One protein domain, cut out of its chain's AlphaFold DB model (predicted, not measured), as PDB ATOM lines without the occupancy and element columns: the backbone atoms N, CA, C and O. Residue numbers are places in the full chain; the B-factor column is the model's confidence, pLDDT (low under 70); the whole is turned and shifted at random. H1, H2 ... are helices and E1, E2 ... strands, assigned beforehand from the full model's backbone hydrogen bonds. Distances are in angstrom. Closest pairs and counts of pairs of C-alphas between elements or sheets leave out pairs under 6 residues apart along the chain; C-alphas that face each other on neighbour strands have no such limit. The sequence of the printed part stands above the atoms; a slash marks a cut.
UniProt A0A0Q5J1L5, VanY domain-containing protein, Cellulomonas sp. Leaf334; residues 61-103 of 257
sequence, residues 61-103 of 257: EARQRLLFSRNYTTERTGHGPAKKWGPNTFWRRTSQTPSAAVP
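AT A GLANCE: This is residues 61 to 103 of the 257 residues of the protein "VanY domain-containing protein" of Cellulomonas sp. Leaf334 (UniProt A0A0Q5J1L5). A short helix, H1, and a two-stranded hairpin, E1 and E2, make a V, with the last residue of H1 close to the last residue of E2; a loop joins the helix to the hairpin, and the tail after E2 folds back until residue 103 comes near the first printed residue. The printed part has 43 residues with one named helix and two named strands in the order H1, E1, E2, and the sheet E1 - E2 is antiparallel. The class is mixed, helices and strands, with under half of the residues in named elements. The whole is compact, with a radius of gyration of the C-alphas of 9.4 A, and flat, spanning 27 by 23 by 12 A.

IN THESE COORDINATES: H1 is residues 61 to 71, 15.2 A from first to last C-alpha, and begins at C-alpha 61 (-27.583, 14.708, -34.066). E1 is residues 82 to 85, 9.9 A long. E2 is residues 88 to 92, 13.1 A long, and ends at C-alpha 92 (-37.513, 0.058, -27.246).

HOW THE PARTS SIT: In H1 every O i to N i+4 pair is within hydrogen-bond range. The closest C-alphas of H1 and E2 are those of Asn 71 and Arg 92, 5.9 A apart. Residues 72 to 73 pair with residues 91 to 92 of E2, antiparallel. E1 and E2 form a hairpin, antiparallel at 143 degrees, with N 83 and O 90 at 2.8 A and N 85 and O 88 at 3.1 A.

THE WHOLE: The two C-alphas farthest apart, those of Ala 62 and His 79, are 26.7 A apart, while those of Glu 61 and Pro 103 are 6.0 A apart. The link E1 to E2 is tight and the link H1 to E1 is short. The printed part has no cut; its mean pLDDT is 92.0, and no printed residue is under 70.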
ATOM      1  N   GLU A  61     -28.015  15.980 -34.624       95.81
ATOM      2  CA  GLU A  61     -27.583  14.708 -34.066       95.81
ATOM      3  C   GLU A  61     -27.760  14.647 -32.541       95.81
ATOM      4  O   GLU A  61     -28.155  13.605 -32.009       95.81
ATOM      5  N   ALA A  62     -27.511  15.747 -31.824       96.38
ATOM      6  CA  ALA A  62     -27.644  15.796 -30.372       96.38
ATOM      7  C   ALA A  62     -29.103  15.574 -29.948       96.38
ATOM      8  O   ALA A  62     -29.391  14.737 -29.087       96.38
ATOM      9  N   ARG A  63     -30.045  16.238 -30.619       96.31
ATOM     10  CA  ARG A  63     -31.482  16.062 -30.419       96.31
ATOM     11  C   ARG A  63     -31.930  14.652 -30.790       96.31
ATOM     12  O   ARG A  63     -32.706  14.053 -30.042       96.31
ATOM     13  N   GLN A  64     -31.419  14.082 -31.884       97.50
ATOM     14  CA  GLN A  64     -31.725  12.697 -32.257       97.50
ATOM     15  C   GLN A  64     -31.194  11.693 -31.220       97.50
ATOM     16  O   GLN A  64     -31.884  10.722 -30.910       97.50
ATOM     17  N   ARG A  65     -30.010  11.929 -30.637       97.19
ATOM     18  CA  ARG A  65     -29.455  11.113 -29.540       97.19
ATOM     19  C   ARG A  65     -30.333  11.179 -28.296       97.19
ATOM     20  O   ARG A  65     -30.672  10.132 -27.754       97.19
ATOM     21  N   LEU A  66     -30.768  12.373 -27.889       96.56
ATOM     22  CA  LEU A  66     -31.686  12.544 -26.758       96.56
ATOM     23  C   LEU A  66     -33.011  11.804 -26.986       96.56
ATOM     24  O   LEU A  66     -33.450  11.044 -26.123       96.56
ATOM     25  N   LEU A  67     -33.618  11.967 -28.166       95.62
ATOM     26  CA  LEU A  67     -34.845  11.266 -28.550       95.62
ATOM     27  C   LEU A  67     -34.660   9.740 -28.522       95.62
ATOM     28  O   LEU A  67     -35.494   9.018 -27.971       95.62
ATOM     29  N   PHE A  68     -33.557   9.248 -29.087       96.50
ATOM     30  CA  PHE A  68     -33.255   7.823 -29.133       96.50
ATOM     31  C   PHE A  68     -33.035   7.243 -27.731       96.50
ATOM     32  O   PHE A  68     -33.686   6.265 -27.377       96.50
ATOM     33  N   SER A  69     -32.201   7.866 -26.894       95.81
ATOM     34  CA  SER A  69     -31.919   7.415 -25.520       95.81
ATOM     35  C   SER A  69     -33.124   7.526 -24.579       95.81
ATOM     36  O   SER A  69     -33.265   6.736 -23.638       95.81
ATOM     37  N   ARG A  70     -34.030   8.476 -24.839       95.00
ATOM     38  CA  ARG A  70     -35.329   8.537 -24.163       95.00
ATOM     39  C   ARG A  70     -36.173   7.315 -24.511       95.00
ATOM     40  O   ARG A  70     -36.752   6.708 -23.617       95.00
ATOM     41  N   ASN A  71     -36.226   6.935 -25.786       94.62
ATOM     42  CA  ASN A  71     -37.143   5.901 -26.267       94.62
ATOM     43  C   ASN A  71     -36.576   4.467 -26.174       94.62
ATOM     44  O   ASN A  71     -37.335   3.493 -26.149       94.62
ATOM     45  N   TYR A  72     -35.253   4.327 -26.113       95.38
ATOM     46  CA  TYR A  72     -34.540   3.054 -26.131       95.38
ATOM     47  C   TYR A  72     -33.593   2.903 -24.934       95.38
ATOM     48  O   TYR A  72     -33.133   3.876 -24.342       95.38
ATOM     49  N   THR A  73     -33.287   1.658 -24.580       95.56
ATOM     50  CA  THR A  73     -32.319   1.282 -23.541       95.56
ATOM     51  C   THR A  73     -31.539   0.038 -23.980       95.56
ATOM     52  O   THR A  73     -31.981  -0.682 -24.872       95.56
ATOM     53  N   THR A  74     -30.373  -0.230 -23.405       95.44
ATOM     54  CA  THR A  74     -29.576  -1.434 -23.707       95.44
ATOM     55  C   THR A  74     -30.125  -2.693 -23.037       95.44
ATOM     56  O   THR A  74     -29.891  -3.804 -23.513       95.44
ATOM     57  N   GLU A  75     -30.909  -2.538 -21.976       93.31
ATOM     58  CA  GLU A  75     -31.588  -3.640 -21.300       93.31
ATOM     59  C   GLU A  75     -32.906  -3.976 -21.992       93.31
ATOM     60  O   GLU A  75     -33.707  -3.101 -22.328       93.31
ATOM     61  N   ARG A  76     -33.183  -5.264 -22.189       90.00
ATOM     62  CA  ARG A  76     -34.458  -5.683 -22.768       90.00
ATOM     63  C   ARG A  76     -35.575  -5.501 -21.740       90.00
ATOM     64  O   ARG A  76     -35.832  -6.380 -20.930       90.00
ATOM     65  N   THR A  77     -36.243  -4.357 -21.806       81.69
ATOM     66  CA  THR A  77     -37.309  -3.944 -20.873       81.69
ATOM     67  C   THR A  77     -38.722  -4.226 -21.395       81.69
ATOM     68  O   THR A  77     -39.699  -4.023 -20.683       81.69
ATOM     69  N   GLY A  78     -38.850  -4.754 -22.618       71.25
ATOM     70  CA  GLY A  78     -40.132  -5.136 -23.204       71.25
ATOM     71  C   GLY A  78     -40.005  -5.987 -24.470       71.25
ATOM     72  O   GLY A  78     -38.928  -6.471 -24.830       71.25
ATOM     73  N   HIS A  79     -41.127  -6.151 -25.174       78.25
ATOM     74  CA  HIS A  79     -41.225  -6.905 -26.434       78.25
ATOM     75  C   HIS A  79     -41.113  -6.019 -27.690       78.25
ATOM     76  O   HIS A  79     -41.446  -6.456 -28.789       78.25
ATOM     77  N   GLY A  80     -40.687  -4.761 -27.539       74.50
ATOM     78  CA  GLY A  80     -40.539  -3.836 -28.662       74.50
ATOM     79  C   GLY A  80     -39.386  -4.214 -29.607       74.50
ATOM     80  O   GLY A  80     -38.461  -4.921 -29.194       74.50
ATOM     81  N   PRO A  81     -39.397  -3.723 -30.862       85.44
ATOM     82  CA  PRO A  81     -38.306  -3.943 -31.808       85.44
ATOM     83  C   PRO A  81     -36.964  -3.431 -31.269       85.44
ATOM     84  O   PRO A  81     -36.902  -2.379 -30.622       85.44
ATOM     85  N   ALA A  82     -35.890  -4.155 -31.579       92.44
ATOM     86  CA  ALA A  82     -34.526  -3.739 -31.280       92.44
ATOM     87  C   ALA A  82     -33.900  -2.976 -32.453       92.44
ATOM     88  O   ALA A  82     -34.245  -3.203 -33.612       92.44
ATOM     89  N   LYS A  83     -32.936  -2.106 -32.152       94.81
ATOM     90  CA  LYS A  83     -32.088  -1.433 -33.141       94.81
ATOM     91  C   LYS A  83     -30.616  -1.611 -32.780       94.81
ATOM     92  O   LYS A  83     -30.257  -1.657 -31.603       94.81
ATOM     93  N   LYS A  84     -29.760  -1.720 -33.796       96.50
ATOM     94  CA  LYS A  84     -28.302  -1.758 -33.637       96.50
ATOM     95  C   LYS A  84     -27.732  -0.356 -33.799       96.50
ATOM     96  O   LYS A  84     -28.032   0.311 -34.786       96.50
ATOM     97  N   TRP A  85     -26.911   0.071 -32.845       95.69
ATOM     98  CA  TRP A  85     -26.182   1.334 -32.923       95.69
ATOM     99  C   TRP A  85     -24.777   1.158 -32.340       95.69
ATOM    100  O   TRP A  85     -24.606   0.915 -31.143       95.69
ATOM    101  N   GLY A  86     -23.772   1.212 -33.219       93.88
ATOM    102  CA  GLY A  86     -22.412   0.787 -32.888       93.88
ATOM    103  C   GLY A  86     -22.368  -0.699 -32.489       93.88
ATOM    104  O   GLY A  86     -23.067  -1.508 -33.105       93.88
ATOM    105  N   PRO A  87     -21.591  -1.081 -31.455       95.56
ATOM    106  CA  PRO A  87     -21.521  -2.469 -30.987       95.56
ATOM    107  C   PRO A  87     -22.768  -2.907 -30.195       95.56
ATOM    108  O   PRO A  87     -22.964  -4.097 -29.947       95.56
ATOM    109  N   ASN A  88     -23.627  -1.964 -29.804       96.00
ATOM    110  CA  ASN A  88     -24.695  -2.200 -28.842       96.00
ATOM    111  C   ASN A  88     -26.043  -2.499 -29.517       96.00
ATOM    112  O   ASN A  88     -26.373  -1.987 -30.593       96.00
ATOM    113  N   THR A  89     -26.851  -3.323 -28.847       96.25
ATOM    114  CA  THR A  89     -28.276  -3.507 -29.156       96.25
ATOM    115  C   THR A  89     -29.100  -2.637 -28.220       96.25
ATOM    116  O   THR A  89     -28.909  -2.679 -27.009       96.25
ATOM    117  N   PHE A  90     -30.049  -1.902 -28.782       96.06
ATOM    118  CA  PHE A  90     -30.972  -1.057 -28.048       96.06
ATOM    119  C   PHE A  90     -32.397  -1.568 -28.225       96.06
ATOM    120  O   PHE A  90     -32.866  -1.754 -29.348       96.06
ATOM    121  N   TRP A  91     -33.094  -1.774 -27.119       94.81
ATOM    122  CA  TRP A  91     -34.475  -2.223 -27.052       94.81
ATOM    123  C   TRP A  91     -35.383  -1.036 -26.780       94.81
ATOM    124  O   TRP A  91     -35.090  -0.196 -25.926       94.81
ATOM    125  N   ARG A  92     -36.495  -0.957 -27.512       93.75
ATOM    126  CA  ARG A  92     -37.513   0.058 -27.246       93.75
ATOM    127  C   ARG A  92     -38.092  -0.172 -25.848       93.75
ATOM    128  O   ARG A  92     -38.491  -1.297 -25.549       93.75
ATOM    129  N   ARG A  93     -38.136   0.878 -25.019       90.50
ATOM    130  CA  ARG A  93     -38.486   0.773 -23.589       90.50
ATOM    131  C   ARG A  93     -39.842   0.114 -23.358       90.50
ATOM    132  O   ARG A  93     -39.955  -0.780 -22.531       90.50
ATOM    133  N   THR A  94     -40.865   0.518 -24.109       86.38
ATOM    134  CA  THR A  94     -42.177  -0.144 -24.094       86.38
ATOM    135  C   THR A  94     -42.722  -0.324 -25.512       86.38
ATOM    136  O   THR A  94     -42.188   0.207 -26.493       86.38
ATOM    137  N   SER A  95     -43.804  -1.092 -25.660       82.38
ATOM    138  CA  SER A  95     -44.515  -1.201 -26.941       82.38
ATOM    139  C   SER A  95     -45.189   0.112 -27.360       82.38
ATOM    140  O   SER A  95     -45.391   0.309 -28.554       82.38
ATOM    141  N   GLN A  96     -45.482   0.993 -26.400       83.62
ATOM    142  CA  GLN A  96     -46.169   2.275 -26.588       83.62
ATOM    143  C   GLN A  96     -45.200   3.440 -26.825       83.62
ATOM    144  O   GLN A  96     -45.605   4.492 -27.309       83.62
ATOM    145  N   THR A  97     -43.916   3.279 -26.491       86.62
ATOM    146  CA  THR A  97     -42.903   4.292 -26.789       86.62
ATOM    147  C   THR A  97     -42.799   4.512 -28.306       86.62
ATOM    148  O   THR A  97     -42.677   3.527 -29.044       86.62
ATOM    149  N   PRO A  98     -42.787   5.767 -28.793       88.25
ATOM    150  CA  PRO A  98     -42.601   6.050 -30.213       88.25
ATOM    151  C   PRO A  98     -41.291   5.467 -30.761       88.25
ATOM    152  O   PRO A  98     -40.270   5.407 -30.066       88.25
ATOM    153  N   SER A  99     -41.305   5.035 -32.024       90.94
ATOM    154  CA  SER A  99     -40.072   4.676 -32.731       90.94
ATOM    155  C   SER A  99     -39.187   5.917 -32.878       90.94
ATOM    156  O   SER A  99     -39.671   7.039 -32.965       90.94
ATOM    157  N   ALA A 100     -37.874   5.722 -32.879       93.69
ATOM    158  CA  ALA A 100     -36.911   6.764 -33.213       93.69
ATOM    159  C   ALA A 100     -35.797   6.142 -34.052       93.69
ATOM    160  O   ALA A 100     -35.349   5.028 -33.758       93.69
ATOM    161  N   ALA A 101     -35.363   6.813 -35.116       95.38
ATOM    162  CA  ALA A 101     -34.203   6.383 -35.892       95.38
ATOM    163  C   ALA A 101     -32.938   6.359 -35.018       95.38
ATOM    164  O   ALA A 101     -32.823   7.105 -34.043       95.38
ATOM    165  N   VAL A 102     -31.979   5.500 -35.367       96.94
ATOM    166  CA  VAL A 102     -30.656   5.573 -34.735       96.94
ATOM    167  C   VAL A 102     -29.986   6.901 -35.127       96.94
ATOM    168  O   VAL A 102     -30.220   7.386 -36.241       96.94
ATOM    169  N   PRO A 103     -29.181   7.519 -34.246       95.31
ATOM    170  CA  PRO A 103     -28.461   8.751 -34.569       95.31
ATOM    171  C   PRO A 103     -27.663   8.647 -35.878       95.31
ATOM    172  O   PRO A 103     -27.041   7.617 -36.148       95.31
TER     173      PRO A 103